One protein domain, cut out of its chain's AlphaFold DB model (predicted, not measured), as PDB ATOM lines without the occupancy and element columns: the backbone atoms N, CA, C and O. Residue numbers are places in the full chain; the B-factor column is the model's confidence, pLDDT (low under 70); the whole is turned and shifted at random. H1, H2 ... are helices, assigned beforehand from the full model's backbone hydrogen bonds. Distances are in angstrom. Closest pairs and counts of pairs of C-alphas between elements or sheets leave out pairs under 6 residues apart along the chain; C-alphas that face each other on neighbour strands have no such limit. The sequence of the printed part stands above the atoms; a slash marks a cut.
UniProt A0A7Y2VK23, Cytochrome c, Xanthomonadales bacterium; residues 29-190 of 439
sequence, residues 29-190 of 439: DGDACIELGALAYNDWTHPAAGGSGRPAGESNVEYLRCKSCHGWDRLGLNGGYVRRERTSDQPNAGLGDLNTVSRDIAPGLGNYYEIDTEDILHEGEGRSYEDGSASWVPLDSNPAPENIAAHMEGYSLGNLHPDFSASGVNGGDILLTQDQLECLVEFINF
ATOM      1  N   ASP A  29       8.598   1.142  21.269       78.94
ATOM      2  CA  ASP A  29       8.293  -0.277  21.449       78.94
ATOM      3  C   ASP A  29       8.427  -0.719  22.916       78.94
ATOM      4  O   ASP A  29       9.216  -0.172  23.692       78.94
ATOM      5  N   GLY A  30       7.617  -1.710  23.306       86.88
ATOM      6  CA  GLY A  30       7.637  -2.323  24.636       86.88
ATOM      7  C   GLY A  30       7.551  -1.303  25.775       86.88
ATOM      8  O   GLY A  30       6.664  -0.451  25.808       86.88
ATOM      9  N   ASP A  31       8.509  -1.359  26.704       87.88
ATOM     10  CA  ASP A  31       8.530  -0.525  27.914       87.88
ATOM     11  C   ASP A  31       8.451   0.984  27.633       87.88
ATOM     12  O   ASP A  31       7.863   1.721  28.426       87.88
ATOM     13  N   ALA A  32       9.015   1.455  26.513       92.19
ATOM     14  CA  ALA A  32       8.974   2.869  26.148       92.19
ATOM     15  C   ALA A  32       7.560   3.317  25.746       92.19
ATOM     16  O   ALA A  32       7.171   4.451  26.027       92.19
ATOM     17  N   CYS A  33       6.783   2.427  25.121       95.38
ATOM     18  CA  CYS A  33       5.389   2.698  24.797       95.38
ATOM     19  C   CYS A  33       4.527   2.673  26.062       95.38
ATOM     20  O   CYS A  33       3.771   3.604  26.304       95.38
ATOM     21  N   ILE A  34       4.729   1.695  26.949       95.31
ATOM     22  CA  ILE A  34       4.032   1.641  28.244       95.31
ATOM     23  C   ILE A  34       4.298   2.913  29.071       95.31
ATOM     24  O   ILE A  34       3.367   3.481  29.642       95.31
ATOM     25  N   GLU A  35       5.545   3.395  29.121       95.69
ATOM     26  CA  GLU A  35       5.887   4.653  29.802       95.69
ATOM     27  C   GLU A  35       5.183   5.856  29.161       95.69
ATOM     28  O   GLU A  35       4.566   6.650  29.874       95.69
ATOM     29  N   LEU A  36       5.217   5.975  27.828       96.69
ATOM     30  CA  LEU A  36       4.521   7.050  27.118       96.69
ATOM     31  C   LEU A  36       3.011   7.024  27.398       96.69
ATOM     32  O   LEU A  36       2.428   8.068  27.688       96.69
ATOM     33  N   GLY A  37       2.396   5.841  27.371       97.31
ATOM     34  CA  GLY A  37       0.987   5.639  27.692       97.31
ATOM     35  C   GLY A  37       0.646   6.047  29.121       97.31
ATOM     36  O   GLY A  37      -0.325   6.766  29.340       97.31
ATOM     37  N   ALA A  38       1.478   5.682  30.097       97.19
ATOM     38  CA  ALA A  38       1.279   6.066  31.494       97.19
ATOM     39  C   ALA A  38       1.396   7.585  31.725       97.19
ATOM     40  O   ALA A  38       0.672   8.153  32.551       97.19
ATOM     41  N   LEU A  39       2.294   8.257  30.996       97.62
ATOM     42  CA  LEU A  39       2.421   9.716  31.021       97.62
ATOM     43  C   LEU A  39       1.236  10.393  30.320       97.62
ATOM     44  O   LEU A  39       0.729  11.392  30.828       97.62
ATOM     45  N   ALA A  40       0.758   9.839  29.202       97.75
ATOM     46  CA  ALA A  40      -0.421  10.335  28.495       97.75
ATOM     47  C   ALA A  40      -1.711  10.139  29.306       97.75
ATOM     48  O   ALA A  40      -2.576  11.012  29.306       97.75
ATOM     49  N   TYR A  41      -1.808   9.051  30.076       97.50
ATOM     50  CA  TYR A  41      -2.921   8.802  30.993       97.50
ATOM     51  C   TYR A  41      -3.034   9.894  32.069       97.50
ATOM     52  O   TYR A  41      -4.136  10.318  32.433       97.50
ATOM     53  N   ASN A  42      -1.881  10.371  32.555       96.50
ATOM     54  CA  ASN A  42      -1.801  11.518  33.454       96.50
ATOM     55  C   ASN A  42      -2.170  12.811  32.721       96.50
ATOM     56  O   ASN A  42      -3.080  13.509  33.154       96.50
ATOM     57  N   ASP A  43      -1.465  13.128  31.630       96.44
ATOM     58  CA  ASP A  43      -1.676  14.347  30.849       96.44
ATOM     59  C   ASP A  43      -1.153  14.223  29.412       96.44
ATOM     60  O   ASP A  43      -0.019  14.596  29.108       96.44
ATOM     61  N   TRP A  44      -2.005  13.753  28.502       96.56
ATOM     62  CA  TRP A  44      -1.678  13.625  27.079       96.56
ATOM     63  C   TRP A  44      -1.387  14.965  26.391       96.56
ATOM     64  O   TRP A  44      -0.765  14.986  25.331       96.56
ATOM     65  N   THR A  45      -1.783  16.096  26.977       96.44
ATOM     66  CA  THR A  45      -1.515  17.419  26.397       96.44
ATOM     67  C   THR A  45      -0.077  17.876  26.646       96.44
ATOM     68  O   THR A  45       0.434  18.762  25.953       96.44
ATOM     69  N   HIS A  46       0.609  17.261  27.614       96.56
ATOM     70  CA  HIS A  46       1.943  17.659  28.039       96.56
ATOM     71  C   HIS A  46       3.040  17.140  27.076       96.56
ATOM     72  O   HIS A  46       3.037  15.960  26.725       96.56
ATOM     73  N   PRO A  47       4.067  17.945  26.723       95.44
ATOM     74  CA  PRO A  47       5.155  17.519  25.829       95.44
ATOM     75  C   PRO A  47       5.907  16.255  26.257       95.44
ATOM     76  O   PRO A  47       6.225  15.406  25.432       95.44
ATOM     77  N   ALA A  48       6.168  16.100  27.558       93.69
ATOM     78  CA  ALA A  48       6.766  14.880  28.120       93.69
ATOM     79  C   ALA A  48       5.930  13.603  27.882       93.69
ATOM     80  O   ALA A  48       6.486  12.514  27.924       93.69
ATOM     81  N   ALA A  49       4.628  13.738  27.625       95.56
ATOM     82  CA  ALA A  49       3.718  12.645  27.302       95.56
ATOM     83  C   ALA A  49       3.452  12.526  25.788       95.56
ATOM     84  O   ALA A  49       2.480  11.892  25.384       95.56
ATOM     85  N   GLY A  50       4.263  13.175  24.944       94.00
ATOM     86  CA  GLY A  50       4.073  13.216  23.489       94.00
ATOM     87  C   GLY A  50       3.073  14.270  23.000       94.00
ATOM     88  O   GLY A  50       2.823  14.352  21.800       94.00
ATOM     89  N   GLY A  51       2.519  15.086  23.901       95.00
ATOM     90  CA  GLY A  51       1.536  16.117  23.576       95.00
ATOM     91  C   GLY A  51       2.129  17.378  22.948       95.00
ATOM     92  O   GLY A  51       3.320  17.671  23.064       95.00
ATOM     93  N   SER A  52       1.277  18.176  22.310       93.81
ATOM     94  CA  SER A  52       1.650  19.451  21.678       93.81
ATOM     95  C   SER A  52       0.977  20.672  22.316       93.81
ATOM     96  O   SER A  52       1.078  21.782  21.792       93.81
ATOM     97  N   GLY A  53       0.348  20.492  23.479       93.31
ATOM     98  CA  GLY A  53      -0.422  21.511  24.181       93.31
ATOM     99  C   GLY A  53      -1.896  21.140  24.307       93.31
ATOM    100  O   GLY A  53      -2.335  20.078  23.873       93.31
ATOM    101  N   ARG A  54      -2.659  22.023  24.952       93.06
ATOM    102  CA  ARG A  54      -4.098  21.839  25.156       93.06
ATOM    103  C   ARG A  54      -4.871  22.291  23.919       93.06
ATOM    104  O   ARG A  54      -4.532  23.360  23.401       93.06
ATOM    105  N   PRO A  55      -5.917  21.559  23.507       93.69
ATOM    106  CA  PRO A  55      -6.834  22.032  22.482       93.69
ATOM    107  C   PRO A  55      -7.487  23.363  22.878       93.69
ATOM    108  O   PRO A  55      -7.724  23.641  24.057       93.69
ATOM    109  N   ALA A  56      -7.790  24.195  21.891       92.00
ATOM    110  CA  ALA A  56      -8.567  25.407  22.055       92.00
ATOM    111  C   ALA A  56      -9.995  25.073  22.519       92.00
ATOM    112  O   ALA A  56     -10.611  24.127  22.046       92.00
ATOM    113  N   GLY A  57     -10.537  25.888  23.426       87.06
ATOM    114  CA  GLY A  57     -11.911  25.757  23.926       87.06
ATOM    115  C   GLY A  57     -12.021  25.099  25.304       87.06
ATOM    116  O   GLY A  57     -12.853  25.533  26.093       87.06
ATOM    117  N   GLU A  58     -11.129  24.168  25.658       90.50
ATOM    118  CA  GLU A  58     -11.057  23.638  27.024       90.50
ATOM    119  C   GLU A  58     -10.073  24.455  27.870       90.50
ATOM    120  O   GLU A  58      -8.856  24.458  27.664       90.50
ATOM    121  N   SER A  59     -10.613  25.186  28.842       87.25
ATOM    122  CA  SER A  59      -9.820  26.074  29.695       87.25
ATOM    123  C   SER A  59      -9.056  25.321  30.787       87.25
ATOM    124  O   SER A  59      -8.025  25.809  31.276       87.25
ATOM    125  N   ASN A  60      -9.505  24.110  31.121       91.81
ATOM    126  CA  ASN A  60      -8.996  23.332  32.233       91.81
ATOM    127  C   ASN A  60      -8.507  21.946  31.796       91.81
ATOM    128  O   ASN A  60      -9.264  21.105  31.322       91.81
ATOM    129  N   VAL A  61      -7.221  21.682  32.041       92.50
ATOM    130  CA  VAL A  61      -6.588  20.409  31.673       92.50
ATOM    131  C   VAL A  61      -7.211  19.212  32.390       92.50
ATOM    132  O   VAL A  61      -7.236  18.125  31.828       92.50
ATOM    133  N   GLU A  62      -7.762  19.385  33.593       93.06
ATOM    134  CA  GLU A  62      -8.351  18.272  34.342       93.06
ATOM    135  C   GLU A  62      -9.537  17.642  33.598       93.06
ATOM    136  O   GLU A  62      -9.759  16.450  33.750       93.06
ATOM    137  N   TYR A  63     -10.224  18.382  32.724       92.81
ATOM    138  CA  TYR A  63     -11.306  17.870  31.872       92.81
ATOM    139  C   TYR A  63     -10.818  17.139  30.608       92.81
ATOM    140  O   TYR A  63     -11.642  16.647  29.835       92.81
ATOM    141  N   LEU A  64      -9.502  17.065  30.388       93.56
ATOM    142  CA  LEU A  64      -8.868  16.368  29.262       93.56
ATOM    143  C   LEU A  64      -8.113  15.103  29.688       93.56
ATOM    144  O   LEU A  64      -7.776  14.281  28.840       93.56
ATOM    145  N   ARG A  65      -7.797  14.965  30.978       94.56
ATOM    146  CA  ARG A  65      -6.941  13.894  31.501       94.56
ATOM    147  C   ARG A  65      -7.751  12.636  31.792       94.56
ATOM    148  O   ARG A  65      -8.749  12.706  32.506       94.56
ATOM    149  N   CYS A  66      -7.264  11.479  31.343       94.88
ATOM    150  CA  CYS A  66      -7.921  10.186  31.565       94.88
ATOM    151  C   CYS A  66      -8.131   9.917  33.063       94.88
ATOM    152  O   CYS A  66      -9.244   9.615  33.501       94.88
ATOM    153  N   LYS A  67      -7.082  10.136  33.872       94.06
ATOM    154  CA  LYS A  67      -7.128   9.944  35.330       94.06
ATOM    155  C   LYS A  67      -8.221  10.752  36.024       94.06
ATOM    156  O   LYS A  67      -8.635  10.375  37.110       94.06
ATOM    157  N   SER A  68      -8.679  11.866  35.454       92.44
ATOM    158  CA  SER A  68      -9.650  12.728  36.130       92.44
ATOM    159  C   SER A  68     -11.042  12.109  36.197       92.44
ATOM    160  O   SER A  68     -11.749  12.348  37.171       92.44
ATOM    161  N   CYS A  69     -11.408  11.292  35.206       89.94
ATOM    162  CA  CYS A  69     -12.664  10.540  35.197       89.94
ATOM    163  C   CYS A  69     -12.473   9.106  35.699       89.94
ATOM    164  O   CYS A  69     -13.341   8.576  36.382       89.94
ATOM    165  N   HIS A  70     -11.343   8.480  35.372       91.94
ATOM    166  CA  HIS A  70     -11.108   7.063  35.652       91.94
ATOM    167  C   HIS A  70     -10.348   6.814  36.961       91.94
ATOM    168  O   HIS A  70     -10.217   5.675  37.382       91.94
ATOM    169  N   GLY A  71      -9.855   7.847  37.646       92.88
ATOM    170  CA  GLY A  71      -9.000   7.683  38.825       92.88
ATOM    171  C   GLY A  71      -7.578   7.251  38.466       92.88
ATOM    172  O   GLY A  71      -7.288   6.853  37.342       92.88
ATOM    173  N   TRP A  72      -6.641   7.310  39.406       94.31
ATOM    174  CA  TRP A  72      -5.282   6.796  39.159       94.31
ATOM    175  C   TRP A  72      -5.220   5.269  39.165       94.31
ATOM    176  O   TRP A  72      -4.395   4.665  38.485       94.31
ATOM    177  N   ASP A  73      -6.141   4.653  39.894       91.81
ATOM    178  CA  ASP A  73      -6.386   3.219  39.897       91.81
ATOM    179  C   ASP A  73      -7.288   2.778  38.742       91.81
ATOM    180  O   ASP A  73      -7.565   1.598  38.647       91.81
ATOM    181  N   ARG A  74      -7.719   3.659  37.831       92.19
ATOM    182  CA  ARG A  74      -8.584   3.286  36.693       92.19
ATOM    183  C   ARG A  74      -9.956   2.723  37.091       92.19
ATOM    184  O   ARG A  74     -10.646   2.197  36.226       92.19
ATOM    185  N   LEU A  75     -10.359   2.842  38.357       89.88
ATOM    186  CA  LEU A  75     -11.617   2.305  38.887       89.88
ATOM    187  C   LEU A  75     -12.713   3.374  39.037       89.88
ATOM    188  O   LEU A  75     -13.878   3.044  39.263       89.88
ATOM    189  N   GLY A  76     -12.364   4.657  38.920       89.31
ATOM    190  CA  GLY A  76     -13.274   5.781  39.135       89.31
ATOM    191  C   GLY A  76     -13.949   5.707  40.507       89.31
ATOM    192  O   GLY A  76     -13.286   5.784  41.543       89.31
ATOM    193  N   LEU A  77     -15.274   5.545  40.508       86.81
ATOM    194  CA  LEU A  77     -16.081   5.366  41.720       86.81
ATOM    195  C   LEU A  77     -15.808   4.083  42.500       86.81
ATOM    196  O   LEU A  77     -16.069   4.054  43.696       86.81
ATOM    197  N   ASN A  78     -15.300   3.043  41.845       87.62
ATOM    198  CA  ASN A  78     -14.996   1.762  42.487       87.62
ATOM    199  C   ASN A  78     -13.592   1.777  43.129       87.62
ATOM    200  O   ASN A  78     -12.985   0.732  43.340       87.62
ATOM    201  N   GLY A  79     -13.025   2.966  43.348       90.44
ATOM    202  CA  GLY A  79     -11.673   3.157  43.847       90.44
ATOM    203  C   GLY A  79     -11.487   4.522  44.495       90.44
ATOM    204  O   GLY A  79     -12.388   5.067  45.135       90.44
ATOM    205  N   GLY A  80     -10.304   5.105  44.329       90.69
ATOM    206  CA  GLY A  80      -9.860   6.279  45.084       90.69
ATOM    207  C   GLY A  80     -10.655   7.548  44.849       90.69
ATOM    208  O   GLY A  80     -10.487   8.515  45.585       90.69
ATOM    209  N   TYR A  81     -11.481   7.585  43.806       90.44
ATOM    210  CA  TYR A  81     -12.267   8.762  43.463       90.44
ATOM    211  C   TYR A  81     -13.731   8.641  43.920       90.44
ATOM    212  O   TYR A  81     -14.525   9.527  43.607       90.44
ATOM    213  N   VAL A  82     -14.085   7.615  44.714       88.94
ATOM    214  CA  VAL A  82     -15.448   7.383  45.235       88.94
ATOM    215  C   VAL A  82     -16.093   8.612  45.890       88.94
ATOM    216  O   VAL A  82     -17.308   8.783  45.825       88.94
ATOM    217  N   ARG A  83     -15.293   9.495  46.501       88.19
ATOM    218  CA  ARG A  83     -15.759  10.702  47.206       88.19
ATOM    219  C   ARG A  83     -15.338  12.023  46.565       88.19
ATOM    220  O   ARG A  83     -15.535  13.080  47.160       88.19
ATOM    221  N   ARG A  84     -14.750  12.002  45.369       86.12
ATOM    222  CA  ARG A  84     -14.353  13.243  44.694       86.12
ATOM    223  C   ARG A  84     -15.600  13.955  44.177       86.12
ATOM    224  O   ARG A  84     -16.373  13.355  43.450       86.12
ATOM    225  N   GLU A  85     -15.794  15.222  44.521       83.19
ATOM    226  CA  GLU A  85     -16.906  16.026  43.995       83.19
ATOM    227  C   GLU A  85     -16.514  16.772  42.712       83.19
ATOM    228  O   GLU A  85     -15.351  17.138  42.510       83.19
ATOM    229  N   ARG A  86     -17.503  17.052  41.849       86.88
ATOM    230  CA  ARG A  86     -17.297  17.913  40.672       86.88
ATOM    231  C   ARG A  86     -17.054  19.339  41.133       86.88
ATOM    232  O   ARG A  86     -17.731  19.823  42.034       86.88
ATOM    233  N   THR A  87     -16.177  20.049  40.438       87.81
ATOM    234  CA  THR A  87     -16.027  21.503  40.560       87.81
ATOM    235  C   THR A  87     -15.820  22.141  39.184       87.81
ATOM    236  O   THR A  87     -15.691  21.446  38.174       87.81
ATOM    237  N   SER A  88     -15.727  23.474  39.126       88.31
ATOM    238  CA  SER A  88     -15.233  24.192  37.934       88.31
ATOM    239  C   SER A  88     -13.883  23.660  37.467       88.31
ATOM    240  O   SER A  88     -13.585  23.629  36.275       88.31
ATOM    241  N   ASP A  89     -13.068  23.225  38.425       89.31
ATOM    242  CA  ASP A  89     -11.666  22.928  38.204       89.31
ATOM    243  C   ASP A  89     -11.377  21.425  38.130       89.31
ATOM    244  O   ASP A  89     -10.243  21.034  37.856       89.31
ATOM    245  N   GLN A  90     -12.374  20.566  38.344       87.81
ATOM    246  CA  GLN A  90     -12.197  19.115  38.362       87.81
ATOM    247  C   GLN A  90     -13.489  18.417  37.919       87.81
ATOM    248  O   GLN A  90     -14.542  18.703  38.501       87.81
ATOM    249  N   PRO A  91     -13.448  17.499  36.936       86.00
ATOM    250  CA  PRO A  91     -14.607  16.666  36.646       86.00
ATOM    251  C   PRO A  91     -14.858  15.718  37.825       86.00
ATOM    252  O   PRO A  91     -13.943  15.409  38.594       86.00
ATOM    253  N   ASN A  92     -16.097  15.257  37.977       77.06
ATOM    254  CA  ASN A  92     -16.400  14.212  38.941       77.06
ATOM    255  C   ASN A  92     -16.256  12.839  38.289       77.06
ATOM    256  O   ASN A  92     -16.824  12.583  37.231       77.06
ATOM    257  N   ALA A  93     -15.530  11.950  38.956       67.75
ATOM    258  CA  ALA A  93     -15.433  10.548  38.571       67.75
ATOM    259  C   ALA A  93     -16.542   9.663  39.165       67.75
ATOM    260  O   ALA A  93     -16.729   8.556  38.668       67.75
ATOM    261  N   GLY A  94     -17.316  10.153  40.144       64.56
ATOM    262  CA  GLY A  94     -18.743   9.845  40.223       64.56
ATOM    263  C   GLY A  94     -19.521  10.063  41.539       64.56
ATOM    264  O   GLY A  94     -20.663   9.612  41.610       64.56
ATOM    265  N   LEU A  95     -19.026  10.752  42.580       67.31
ATOM    266  CA  LEU A  95     -19.860  11.019  43.773       67.31
ATOM    267  C   LEU A  95     -21.034  11.947  43.424       67.31
ATOM    268  O   LEU A  95     -20.814  13.137  43.259       67.31
ATOM    269  N   GLY A  96     -22.269  11.451  43.337       67.88
ATOM    270  CA  GLY A  96     -23.437  12.283  42.995       67.88
ATOM    271  C   GLY A  96     -23.657  12.497  41.492       67.88
ATOM    272  O   GLY A  96     -24.509  13.302  41.113       67.88
ATOM    273  N   ASP A  97     -22.932  11.769  40.637       72.38
ATOM    274  CA  ASP A  97     -23.225  11.713  39.203       72.38
ATOM    275  C   ASP A  97     -24.527  10.932  38.951       72.38
ATOM    276  O   ASP A  97     -24.723   9.825  39.455       72.38
ATOM    277  N   LEU A  98     -25.437  11.515  38.164       75.75
ATOM    278  CA  LEU A  98     -26.657  10.835  37.714       75.75
ATOM    279  C   LEU A  98     -26.366   9.844  36.579       75.75
ATOM    280  O   LEU A  98     -27.189   8.969  36.301       75.75
ATOM    281  N   ASN A  99     -25.219   9.980  35.912       78.25
ATOM    282  CA  ASN A  99     -24.779   9.048  34.892       78.25
ATOM    283  C   ASN A  99     -24.161   7.796  35.535       78.25
ATOM    284  O   ASN A  99     -23.047   7.822  36.047       78.25
ATOM    285  N   THR A 100     -24.869   6.671  35.437       77.94
ATOM    286  CA  THR A 100     -24.449   5.382  36.006       77.94
ATOM    287  C   THR A 100     -23.525   4.566  35.099       77.94
ATOM    288  O   THR A 100     -23.291   3.389  35.373       77.94
ATOM    289  N   VAL A 101     -23.055   5.122  33.977       82.81
ATOM    290  CA  VAL A 101     -22.048   4.453  33.142       82.81
ATOM    291  C   VAL A 101     -20.793   4.233  33.985       82.81
ATOM    292  O   VAL A 101     -20.384   5.108  34.746       82.81
ATOM    293  N   SER A 102     -20.181   3.058  33.878       84.56
ATOM    294  CA  SER A 102     -18.969   2.760  34.639       84.56
ATOM    295  C   SER A 102     -17.827   3.692  34.231       84.56
ATOM    296  O   SER A 102     -17.662   3.998  33.051       84.56
ATOM    297  N   ARG A 103     -17.029   4.133  35.204       87.56
ATOM    298  CA  ARG A 103     -15.719   4.764  34.963       87.56
ATOM    299  C   ARG A 103     -14.558   3.810  35.243       87.56
ATOM    300  O   ARG A 103     -13.405   4.186  35.062       87.56
ATOM    301  N   ASP A 104     -14.867   2.587  35.647       89.12
ATOM    302  CA  ASP A 104     -13.900   1.511  35.788       89.12
ATOM    303  C   ASP A 104     -13.490   0.988  34.407       89.12
ATOM    304  O   ASP A 104     -14.322   0.468  33.660       89.12
ATOM    305  N   ILE A 105     -12.208   1.163  34.097       90.00
ATOM    306  CA  ILE A 105     -11.532   0.699  32.883       90.00
ATOM    307  C   ILE A 105     -10.337  -0.205  33.225       90.00
ATOM    308  O   ILE A 105      -9.428  -0.358  32.409       90.00
ATOM    309  N   ALA A 106     -10.278  -0.767  34.439       87.56
ATOM    310  CA  ALA A 106      -9.224  -1.689  34.849       87.56
ATOM    311  C   ALA A 106      -9.534  -3.108  34.322       87.56
ATOM    312  O   ALA A 106     -10.418  -3.788  34.860       87.56
ATOM    313  N   PRO A 107      -8.802  -3.625  33.311       74.75
ATOM    314  CA  PRO A 107      -9.150  -4.903  32.679       74.75
ATOM    315  C   PRO A 107      -9.055  -6.097  33.640       74.75
ATOM    316  O   PRO A 107      -9.660  -7.146  33.435       74.75
ATOM    317  N   GLY A 108      -8.252  -5.971  34.697       61.09
ATOM    318  CA  GLY A 108      -7.965  -7.033  35.638       61.09
ATOM    319  C   GLY A 108      -8.882  -7.137  36.857       61.09
ATOM    320  O   GLY A 108      -8.851  -8.193  37.493       61.09
ATOM    321  N   LEU A 109      -9.657  -6.096  37.175       55.78
ATOM    322  CA  LEU A 109     -10.578  -6.053  38.323       55.78
ATOM    323  C   LEU A 109     -12.065  -6.034  37.912       55.78
ATOM    324  O   LEU A 109     -12.917  -6.285  38.763       55.78
ATOM    325  N   GLY A 110     -12.376  -5.819  36.625       47.62
ATOM    326  CA  GLY A 110     -13.739  -5.766  36.079       47.62
ATOM    327  C   GLY A 110     -14.150  -6.925  35.147       47.62
ATOM    328  O   GLY A 110     -13.442  -7.913  34.969       47.62
ATOM    329  N   ASN A 111     -15.339  -6.786  34.537       45.62
ATOM    330  CA  ASN A 111     -15.966  -7.723  33.581       45.62
ATOM    331  C   ASN A 111     -15.639  -7.429  32.088       45.62
ATOM    332  O   ASN A 111     -16.379  -7.893  31.219       45.62
ATOM    333  N   TYR A 112     -14.593  -6.655  31.759       54.38
ATOM    334  CA  TYR A 112     -14.370  -6.143  30.392       54.38
ATOM    335  C   TYR A 112     -13.110  -6.654  29.676       54.38
ATOM    336  O   TYR A 112     -12.159  -7.149  30.277       54.38
ATOM    337  N   TYR A 113     -13.217  -6.560  28.348       61.00
ATOM    338  CA  TYR A 113     -12.270  -6.889  27.289       61.00
ATOM    339  C   TYR A 113     -11.027  -5.982  27.333       61.00
ATOM    340  O   TYR A 113     -10.996  -4.995  28.063       61.00
ATOM    341  N   GLU A 114      -9.995  -6.335  26.566       79.44
ATOM    342  CA  GLU A 114      -8.866  -5.432  26.312       79.44
ATOM    343  C   GLU A 114      -9.396  -4.098  25.753       79.44
ATOM    344  O   GLU A 114     -10.201  -4.121  24.826       79.44
ATOM    345  N   ILE A 115      -8.967  -2.969  26.329       88.94
ATOM    346  CA  ILE A 115      -9.321  -1.614  25.871       88.94
ATOM    347  C   ILE A 115      -8.699  -1.373  24.498       88.94
ATOM    348  O   ILE A 115      -7.518  -1.675  24.319       88.94
ATOM    349  N   ASP A 116      -9.439  -0.804  23.553       92.25
ATOM    350  CA  ASP A 116      -8.917  -0.445  22.233       92.25
ATOM    351  C   ASP A 116      -8.892   1.074  21.987       92.25
ATOM    352  O   ASP A 116      -9.022   1.895  22.899       92.25
ATOM    353  N   THR A 117      -8.577   1.473  20.753       94.62
ATOM    354  CA  THR A 117      -8.477   2.889  20.391       94.62
ATOM    355  C   THR A 117      -9.838   3.567  20.326       94.62
ATOM    356  O   THR A 117      -9.948   4.751  20.634       94.62
ATOM    357  N   GLU A 118     -10.870   2.832  19.939       92.62
ATOM    358  CA  GLU A 118     -12.239   3.294  19.801       92.62
ATOM    359  C   GLU A 118     -12.823   3.629  21.177       92.62
ATOM    360  O   GLU A 118     -13.428   4.694  21.331       92.62
ATOM    361  N   ASP A 119     -12.527   2.800  22.186       91.62
ATOM    362  CA  ASP A 119     -12.846   3.068  23.592       91.62
ATOM    363  C   ASP A 119     -12.208   4.372  24.101       91.62
ATOM    364  O   ASP A 119     -12.814   5.095  24.882       91.62
ATOM    365  N   ILE A 120     -10.987   4.710  23.669       94.31
ATOM    366  CA  ILE A 120     -10.308   5.954  24.085       94.31
ATOM    367  C   ILE A 120     -10.872   7.173  23.344       94.31
ATOM    368  O   ILE A 120     -10.956   8.269  23.905       94.31
ATOM    369  N   LEU A 121     -11.208   7.014  22.064       95.19
ATOM    370  CA  LEU A 121     -11.621   8.123  21.208       95.19
ATOM    371  C   LEU A 121     -13.074   8.541  21.438       95.19
ATOM    372  O   LEU A 121     -13.362   9.729  21.303       95.19
ATOM    373  N   HIS A 122     -13.964   7.606  21.791       93.06
ATOM    374  CA  HIS A 122     -15.399   7.866  21.969       93.06
ATOM    375  C   HIS A 122     -16.055   8.556  20.750       93.06
ATOM    376  O   HIS A 122     -16.886   9.459  20.902       93.06
ATOM    377  N   GLU A 123     -15.680   8.135  19.532       94.94
ATOM    378  CA  GLU A 123     -16.152   8.754  18.285       94.94
ATOM    379  C   GLU A 123     -17.687   8.753  18.194       94.94
ATOM    380  O   GLU A 123     -18.335   7.708  18.165       94.94
ATOM    381  N   GLY A 124     -18.271   9.950  18.117       92.75
ATOM    382  CA  GLY A 124     -19.706  10.167  17.967       92.75
ATOM    383  C   GLY A 124     -20.528  10.084  19.257       92.75
ATOM    384  O   GLY A 124     -21.736  10.328  19.198       92.75
ATOM    385  N   GLU A 125     -19.916   9.774  20.403       90.31
ATOM    386  CA  GLU A 125     -20.621   9.597  21.686       90.31
ATOM    387  C   GLU A 125     -20.127  10.527  22.807       90.31
ATOM    388  O   GLU A 125     -20.784  10.643  23.845       90.31
ATOM    389  N   GLY A 126     -18.993  11.203  22.616       88.50
ATOM    390  CA  GLY A 126     -18.426  12.093  23.625       88.50
ATOM    391  C   GLY A 126     -19.036  13.503  23.679       88.50
ATOM    392  O   GLY A 126     -19.799  13.931  22.812       88.50
ATOM    393  N   ARG A 127     -18.690  14.251  24.734       91.62
ATOM    394  CA  ARG A 127     -19.186  15.620  24.987       91.62
ATOM    395  C   ARG A 127     -18.383  16.718  24.289       91.62
ATOM    396  O   ARG A 127     -17.213  16.531  23.950       91.62
ATOM    397  N   SER A 128     -18.987  17.907  24.198       91.50
ATOM    398  CA  SER A 128     -18.290  19.149  23.838       91.50
ATOM    399  C   SER A 128     -17.454  19.725  25.001       91.50
ATOM    400  O   SER A 128     -17.492  19.232  26.138       91.50
ATOM    401  N   TYR A 129     -16.678  20.784  24.738       91.44
ATOM    402  CA  TYR A 129     -15.961  21.526  25.785       91.44
ATOM    403  C   TYR A 129     -16.890  22.465  26.553       91.44
ATOM    404  O   TYR A 129     -16.719  22.634  27.760       91.44
ATOM    405  N   GLU A 130     -17.918  23.000  25.892       90.62
ATOM    406  CA  GLU A 130     -18.990  23.769  26.521       90.62
ATOM    407  C   GLU A 130     -19.732  22.939  27.575       90.62
ATOM    408  O   GLU A 130     -20.027  23.435  28.660       90.62
ATOM    409  N   ASP A 131     -19.949  21.654  27.289       90.56
ATOM    410  CA  ASP A 131     -20.535  20.692  28.226       90.56
ATOM    411  C   ASP A 131     -19.564  20.304  29.356       90.56
ATOM    412  O   ASP A 131     -19.997  19.832  30.404       90.56
ATOM    413  N   GLY A 132     -18.258  20.528  29.162       89.88
ATOM    414  CA  GLY A 132     -17.158  20.240  30.086       89.88
ATOM    415  C   GLY A 132     -17.026  21.229  31.238       89.88
ATOM    416  O   GLY A 132     -17.936  21.375  32.046       89.88
ATOM    417  N   SER A 133     -15.872  21.893  31.361       89.94
ATOM    418  CA  SER A 133     -15.633  22.857  32.451       89.94
ATOM    419  C   SER A 133     -16.582  24.063  32.400       89.94
ATOM    420  O   SER A 133     -16.991  24.584  33.440       89.94
ATOM    421  N   ALA A 134     -16.984  24.478  31.196       89.88
ATOM    422  CA  ALA A 134     -17.815  25.658  30.976       89.88
ATOM    423  C   ALA A 134     -19.285  25.482  31.399       89.88
ATOM    424  O   ALA A 134     -19.985  26.481  31.568       89.88
ATOM    425  N   SER A 135     -19.744  24.248  31.623       91.44
ATOM    426  CA  SER A 135     -21.110  23.965  32.076       91.44
ATOM    427  C   SER A 135     -21.291  24.130  33.589       91.44
ATOM    428  O   SER A 135     -22.419  24.115  34.077       91.44
ATOM    429  N   TRP A 136     -20.209  24.271  34.371       91.81
ATOM    430  CA  TRP A 136     -20.319  24.322  35.830       91.81
ATOM    431  C   TRP A 136     -21.046  25.564  36.340       91.81
ATOM    432  O   TRP A 136     -20.661  26.702  36.073       91.81
ATOM    433  N   VAL A 137     -22.032  25.314  37.199       93.00
ATOM    434  CA  VAL A 137     -22.736  26.336  37.967       93.00
ATOM    435  C   VAL A 137     -22.628  25.969  39.448       93.00
ATOM    436  O   VAL A 137     -23.049  24.873  39.815       93.00
ATOM    437  N   PRO A 138     -22.069  26.826  40.322       92.56
ATOM    438  CA  PRO A 138     -22.035  26.554  41.756       92.56
ATOM    439  C   PRO A 138     -23.449  26.589  42.351       92.56
ATOM    440  O   PRO A 138     -24.297  27.370  41.911       92.56
ATOM    441  N   LEU A 139     -23.695  25.759  43.365       92.44
ATOM    442  CA  LEU A 139     -24.943  25.792  44.121       92.44
ATOM    443  C   LEU A 139     -24.888  26.924  45.158       92.44
ATOM    444  O   LEU A 139     -23.965  26.979  45.973       92.44
ATOM    445  N   ASP A 140     -25.864  27.828  45.128       94.62
ATOM    446  CA  ASP A 140     -25.952  28.929  46.088       94.62
ATOM    447  C   ASP A 140     -26.274  28.408  47.500       94.62
ATOM    448  O   ASP A 140     -26.876  27.352  47.677       94.62
ATOM    449  N   SER A 141     -25.949  29.189  48.536       95.62
ATOM    450  CA  SER A 141     -26.246  28.824  49.934       95.62
ATOM    451  C   SER A 141     -27.745  28.697  50.242       95.62
ATOM    452  O   SER A 141     -28.128  28.004  51.182       95.62
ATOM    453  N   ASN A 142     -28.595  29.362  49.457       95.25
ATOM    454  CA  ASN A 142     -30.048  29.212  49.474       95.25
ATOM    455  C   ASN A 142     -30.553  29.203  48.022       95.25
ATOM    456  O   ASN A 142     -30.968  30.250  47.513       95.25
ATOM    457  N   PRO A 143     -30.434  28.061  47.329       94.75
ATOM    458  CA  PRO A 143     -30.537  28.021  45.883       94.75
ATOM    459  C   PRO A 143     -31.996  28.121  45.433       94.75
ATOM    460  O   PRO A 143     -32.882  27.424  45.932       94.75
ATOM    461  N   ALA A 144     -32.250  29.001  44.465       97.12
ATOM    462  CA  ALA A 144     -33.524  29.029  43.759       97.12
ATOM    463  C   ALA A 144     -33.661  27.777  42.865       97.12
ATOM    464  O   ALA A 144     -32.639  27.214  42.457       97.12
ATOM    465  N   PRO A 145     -34.886  27.340  42.512       97.44
ATOM    466  CA  PRO A 145     -35.092  26.183  41.638       97.44
ATOM    467  C   PRO A 145     -34.288  26.232  40.331       97.44
ATOM    468  O   PRO A 145     -33.831  25.198  39.854       97.44
ATOM    469  N   GLU A 146     -34.062  27.424  39.776       97.06
ATOM    470  CA  GLU A 146     -33.275  27.631  38.560       97.06
ATOM    471  C   GLU A 146     -31.779  27.360  38.774       97.06
ATOM    472  O   GLU A 146     -31.142  26.765  37.909       97.06
ATOM    473  N   ASN A 147     -31.216  27.748  39.927       96.62
ATOM    474  CA  ASN A 147     -29.823  27.448  40.272       96.62
ATOM    475  C   ASN A 147     -29.631  25.946  40.514       96.62
ATOM    476  O   ASN A 147     -28.653  25.384  40.032       96.62
ATOM    477  N   ILE A 148     -30.593  25.282  41.166       94.69
ATOM    478  CA  ILE A 148     -30.578  23.819  41.332       94.69
ATOM    479  C   ILE A 148     -30.600  23.134  39.963       94.69
ATOM    480  O   ILE A 148     -29.781  22.257  39.707       94.69
ATOM    481  N   ALA A 149     -31.511  23.535  39.072       94.38
ATOM    482  CA  ALA A 149     -31.623  22.942  37.742       94.38
ATOM    483  C   ALA A 149     -30.338  23.131  36.920       94.38
ATOM    484  O   ALA A 149     -29.823  22.159  36.377       94.38
ATOM    485  N   ALA A 150     -29.791  24.350  36.895       94.12
ATOM    486  CA  ALA A 150     -28.559  24.655  36.172       94.12
ATOM    487  C   ALA A 150     -27.340  23.926  36.760       94.12
ATOM    488  O   ALA A 150     -26.510  23.421  36.009       94.12
ATOM    489  N   HIS A 151     -27.252  23.831  38.093       91.44
ATOM    490  CA  HIS A 151     -26.230  23.036  38.765       91.44
ATOM    491  C   HIS A 151     -26.323  21.577  38.325       91.44
ATOM    492  O   HIS A 151     -25.340  21.054  37.821       91.44
ATOM    493  N   MET A 152     -27.494  20.942  38.438       89.50
ATOM    494  CA  MET A 152     -27.675  19.527  38.088       89.50
ATOM    495  C   MET A 152     -27.409  19.237  36.605       89.50
ATOM    496  O   MET A 152     -26.776  18.232  36.289       89.50
ATOM    497  N   GLU A 153     -27.858  20.104  35.697       89.56
ATOM    498  CA  GLU A 153     -27.621  19.956  34.256       89.56
ATOM    499  C   GLU A 153     -26.125  20.042  33.927       89.56
ATOM    500  O   GLU A 153     -25.564  19.111  33.347       89.56
ATOM    501  N   GLY A 154     -25.451  21.105  34.375       89.25
ATOM    502  CA  GLY A 154     -24.012  21.265  34.173       89.25
ATOM    503  C   GLY A 154     -23.182  20.188  34.869       89.25
ATOM    504  O   GLY A 154     -22.151  19.748  34.360       89.25
ATOM    505  N   TYR A 155     -23.659  19.712  36.020       88.50
ATOM    506  CA  TYR A 155     -23.059  18.606  36.748       88.50
ATOM    507  C   TYR A 155     -23.028  17.332  35.906       88.50
ATOM    508  O   TYR A 155     -21.970  16.726  35.757       88.50
ATOM    509  N   SER A 156     -24.175  16.939  35.345       86.44
ATOM    510  CA  SER A 156     -24.288  15.730  34.527       86.44
ATOM    511  C   SER A 156     -23.522  15.842  33.209       86.44
ATOM    512  O   SER A 156     -22.851  14.891  32.813       86.44
ATOM    513  N   LEU A 157     -23.580  16.998  32.539       87.56
ATOM    514  CA  LEU A 157     -22.891  17.217  31.264       87.56
ATOM    515  C   LEU A 157     -21.364  17.132  31.406       87.56
ATOM    516  O   LEU A 157     -20.700  16.477  30.603       87.56
ATOM    517  N   GLY A 158     -20.804  17.716  32.469       86.50
ATOM    518  CA  GLY A 158     -19.355  17.779  32.653       86.50
ATOM    519  C   GLY A 158     -18.664  16.453  32.964       86.50
ATOM    520  O   GLY A 158     -17.440  16.393  32.870       86.50
ATOM    521  N   ASN A 159     -19.417  15.408  33.316       86.12
ATOM    522  CA  ASN A 159     -18.874  14.090  33.666       86.12
ATOM    523  C   ASN A 159     -18.832  13.113  32.484       86.12
ATOM    524  O   ASN A 159     -18.445  11.952  32.652       86.12
ATOM    525  N   LEU A 160     -19.255  13.552  31.297       88.44
ATOM    526  CA  LEU A 160     -19.176  12.763  30.071       88.44
ATOM    527  C   LEU A 160     -17.742  12.759  29.518       88.44
ATOM    528  O   LEU A 160     -16.997  13.733  29.673       88.44
ATOM    529  N   HIS A 161     -17.351  11.662  28.871       90.75
ATOM    530  CA  HIS A 161     -16.052  11.562  28.207       90.75
ATOM    531  C   HIS A 161     -16.025  12.487  26.973       90.75
ATOM    532  O   HIS A 161     -17.009  12.509  26.234       90.75
ATOM    533  N   PRO A 162     -14.972  13.287  26.730       93.00
ATOM    534  CA  PRO A 162     -14.840  14.048  25.485       93.00
ATOM    535  C   PRO A 162     -14.714  13.135  24.262       93.00
ATOM    536  O   PRO A 162     -14.068  12.096  24.340       93.00
ATOM    537  N   ASP A 163     -15.262  13.527  23.118       94.50
ATOM    538  CA  ASP A 163     -14.979  12.817  21.863       94.50
ATOM    539  C   ASP A 163     -13.618  13.287  21.338       94.50
ATOM    540  O   ASP A 163     -13.518  14.379  20.779       94.50
ATOM    541  N   PHE A 164     -12.568  12.497  21.551       95.25
ATOM    542  CA  PHE A 164     -11.209  12.840  21.127       95.25
ATOM    543  C   PHE A 164     -10.893  12.447  19.680       95.25
ATOM    544  O   PHE A 164      -9.749  12.599  19.236       95.25
ATOM    545  N   SER A 165     -11.870  11.923  18.940       94.88
ATOM    546  CA  SER A 165     -11.686  11.542  17.546       94.88
ATOM    547  C   SER A 165     -11.426  12.752  16.644       94.88
ATOM    548  O   SER A 165     -11.676  13.912  16.980       94.88
ATOM    549  N   ALA A 166     -10.969  12.476  15.423       94.56
ATOM    550  CA  ALA A 166     -10.785  13.510  14.408       94.56
ATOM    551  C   ALA A 166     -12.104  14.172  13.960       94.56
ATOM    552  O   ALA A 166     -12.065  15.206  13.297       94.56
ATOM    553  N   SER A 167     -13.261  13.587  14.283       94.88
ATOM    554  CA  SER A 167     -14.584  14.173  14.046       94.88
ATOM    555  C   SER A 167     -15.212  14.771  15.317       94.88
ATOM    556  O   SER A 167     -16.260  15.411  15.229       94.88
ATOM    557  N   GLY A 168     -14.540  14.611  16.462       94.44
ATOM    558  CA  GLY A 168     -14.991  14.994  17.791       94.44
ATOM    559  C   GLY A 168     -14.687  16.438  18.192       94.44
ATOM    560  O   GLY A 168     -14.512  17.332  17.357       94.44
ATOM    561  N   VAL A 169     -14.615  16.673  19.506       93.94
ATOM    562  CA  VAL A 169     -14.561  18.016  20.113       93.94
ATOM    563  C   VAL A 169     -13.323  18.819  19.697       93.94
ATOM    564  O   VAL A 169     -13.363  20.045  19.629       93.94
ATOM    565  N   ASN A 170     -12.235  18.132  19.355       93.81
ATOM    566  CA  ASN A 170     -10.961  18.694  18.907       93.81
ATOM    567  C   ASN A 170     -10.625  18.380  17.436       93.81
ATOM    568  O   ASN A 170      -9.489  18.608  17.017       93.81
ATOM    569  N   GLY A 171     -11.597  17.939  16.624       88.75
ATOM    570  CA  GLY A 171     -11.429  17.452  15.241       88.75
ATOM    571  C   GLY A 171     -10.805  18.402  14.197       88.75
ATOM    572  O   GLY A 171     -10.637  18.045  13.032       88.75
ATOM    573  N   GLY A 172     -10.425  19.618  14.581       89.75
ATOM    574  CA  GLY A 172      -9.727  20.586  13.726       89.75
ATOM    575  C   GLY A 172      -8.553  21.288  14.404       89.75
ATOM    576  O   GLY A 172      -8.096  22.310  13.893       89.75
ATOM    577  N   ASP A 173      -8.102  20.782  15.550       94.88
ATOM    578  CA  ASP A 173      -7.077  21.413  16.377       94.88
ATOM    579  C   ASP A 173      -6.030  20.390  16.858       94.88
ATOM    580  O   ASP A 173      -5.407  19.717  16.033       94.88
ATOM    581  N   ILE A 174      -5.802  20.273  18.171       94.44
ATOM    582  CA  ILE A 174      -4.823  19.360  18.755       94.44
ATOM    583  C   ILE A 174      -5.516  18.045  19.115       94.44
ATOM    584  O   ILE A 174      -6.386  18.007  19.983       94.44
ATOM    585  N   LEU A 175      -5.098  16.960  18.466       94.50
ATOM    586  CA  LEU A 175      -5.552  15.593  18.733       94.50
ATOM    587  C   LEU A 175      -4.495  14.808  19.516       94.50
ATOM    588  O   LEU A 175      -3.311  15.161  19.492       94.50
ATOM    589  N   LEU A 176      -4.911  13.704  20.146       95.31
ATOM    590  CA  LEU A 176      -3.961  12.667  20.544       95.31
ATOM    591  C   LEU A 176      -3.222  12.169  19.300       95.31
ATOM    592  O   LEU A 176      -3.814  11.916  18.249       95.31
ATOM    593  N   THR A 177      -1.907  12.038  19.415       95.00
ATOM    594  CA  THR A 177      -1.101  11.431  18.355       95.00
ATOM    595  C   THR A 177      -1.363   9.928  18.273       95.00
ATOM    596  O   THR A 177      -1.753   9.301  19.259       95.00
ATOM    597  N   GLN A 178      -1.088   9.330  17.111       93.69
ATOM    598  CA  GLN A 178      -1.217   7.882  16.933       93.69
ATOM    599  C   GLN A 178      -0.380   7.103  17.961       93.69
ATOM    600  O   GLN A 178      -0.882   6.166  18.574       93.69
ATOM    601  N   ASP A 179       0.860   7.542  18.208       95.00
ATOM    602  CA  ASP A 179       1.736   6.925  19.208       95.00
ATOM    603  C   ASP A 179       1.121   7.001  20.614       95.00
ATOM    604  O   ASP A 179       1.158   6.020  21.347       95.00
ATOM    605  N   GLN A 180       0.510   8.129  20.995       96.62
ATOM    606  CA  GLN A 180      -0.160   8.246  22.295       96.62
ATOM    607  C   GLN A 180      -1.355   7.306  22.420       96.62
ATOM    608  O   GLN A 180      -1.485   6.659  23.453       96.62
ATOM    609  N   LEU A 181      -2.207   7.214  21.392       95.94
ATOM    610  CA  LEU A 181      -3.371   6.321  21.402       95.94
ATOM    611  C   LEU A 181      -2.942   4.861  21.554       95.94
ATOM    612  O   LEU A 181      -3.408   4.162  22.450       95.94
ATOM    613  N   GLU A 182      -1.999   4.415  20.726       94.88
ATOM    614  CA  GLU A 182      -1.522   3.034  20.759       94.88
ATOM    615  C   GLU A 182      -0.781   2.708  22.064       94.88
ATOM    616  O   GLU A 182      -0.918   1.607  22.598       94.88
ATOM    617  N   CYS A 183      -0.026   3.663  22.609       97.06
ATOM    618  CA  CYS A 183       0.671   3.489  23.877       97.06
ATOM    619  C   CYS A 183      -0.251   3.573  25.097       97.06
ATOM    620  O   CYS A 183       0.002   2.885  26.084       97.06
ATOM    621  N   LEU A 184      -1.336   4.351  25.045       96.50
ATOM    622  CA  LEU A 184      -2.395   4.325  26.057       96.50
ATOM    623  C   LEU A 184      -3.071   2.956  26.100       96.50
ATOM    624  O   LEU A 184      -3.184   2.385  27.183       96.50
ATOM    625  N   VAL A 185      -3.448   2.409  24.939       94.69
ATOM    626  CA  VAL A 185      -3.977   1.040  24.819       94.69
ATOM    627  C   VAL A 185      -3.005   0.039  25.440       94.69
ATOM    628  O   VAL A 185      -3.400  -0.785  26.265       94.69
ATOM    629  N   GLU A 186      -1.720   0.125  25.094       94.12
ATOM    630  CA  GLU A 186      -0.706  -0.785  25.630       94.12
ATOM    631  C   GLU A 186      -0.550  -0.645  27.150       94.12
ATOM    632  O   GLU A 186      -0.531  -1.651  27.852       94.12
ATOM    633  N   PHE A 187      -0.513   0.580  27.683       95.12
ATOM    634  CA  PHE A 187      -0.415   0.843  29.120       95.12
ATOM    635  C   PHE A 187      -1.640   0.354  29.902       95.12
ATOM    636  O   PHE A 187      -1.488  -0.306  30.931       95.12
ATOM    637  N   ILE A 188      -2.852   0.661  29.433       93.75
ATOM    638  CA  ILE A 188      -4.091   0.291  30.127       93.75
ATOM    639  C   ILE A 188      -4.240  -1.237  30.148       93.75
ATOM    640  O   ILE A 188      -4.578  -1.812  31.184       93.75
ATOM    641  N   ASN A 189      -3.883  -1.916  29.062       90.75
ATOM    642  CA  ASN A 189      -3.908  -3.377  29.006       90.75
ATOM    643  C   ASN A 189      -2.662  -4.045  29.607       90.75
ATOM    644  O   ASN A 189      -2.622  -5.271  29.746       90.75
ATOM    645  N   PHE A 190      -1.637  -3.278  29.991       91.25
ATOM    646  CA  PHE A 190      -0.425  -3.843  30.561       91.25
ATOM    647  C   PHE A 190      -0.715  -4.427  31.939       91.25
ATOM    648  O   PHE A 190      -0.907  -3.704  32.918       91.25
TER     649      PHE A 190
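This is residues 29 to 190 of the 439 residues of the protein "Cytochrome c" of Xanthomonadales bacterium (UniProt A0A7Y2VK23). Little regular structure is present: a loop-rich body has the longest helix, H4, at one end of its long axis and H1 and H5, crossed, at the other. Short H2 lies near the middle, and short H3 sits beside H5. The 162 printed residues include five named helices, H1 to H5 in chain order, and no named strand; the class is all helix, with 49 residues in named elements. The whole is compact, with a radius of gyration of the C-alphas of 15.9 A, and spans 56 by 36 by 26 A.

H4, residues 145 to 158, is 20.0 A long and begins at C-alpha 145 (-35.092, 26.183, 41.638). H1 is residues 31 to 43, 18.3 A, from C-alpha 31 (8.530, -0.525, 27.914). H5 is residues 178 to 189, 16.7 A; H2 is 66 to 70 and H3 is 117 to 121.

H4 touches no helix. H1 and H5 touch, about perpendicular at 84 degrees, closest at the C-alphas of Gly 37 and Leu 184, 4.0 A. H1, with residues 41 to 43 alone, touches H2; the closest C-alphas, Tyr 41 and Cys 66, are 5.2 A apart. H5, with residues 181 to 185 alone, touches H3; the closest C-alphas, Thr 117 and Leu 181, are 6.2 A apart. In H1, H2, H3, H4 and H5 every O i to N i+4 pair is within hydrogen-bond range.

The C-alphas of Asp 29 and Asn 142 are farthest apart, 55.9 A. The printed part has no cut, and its four links are long. In this model pLDDT is under 70 at residues 93 to 96 and 108 to 113.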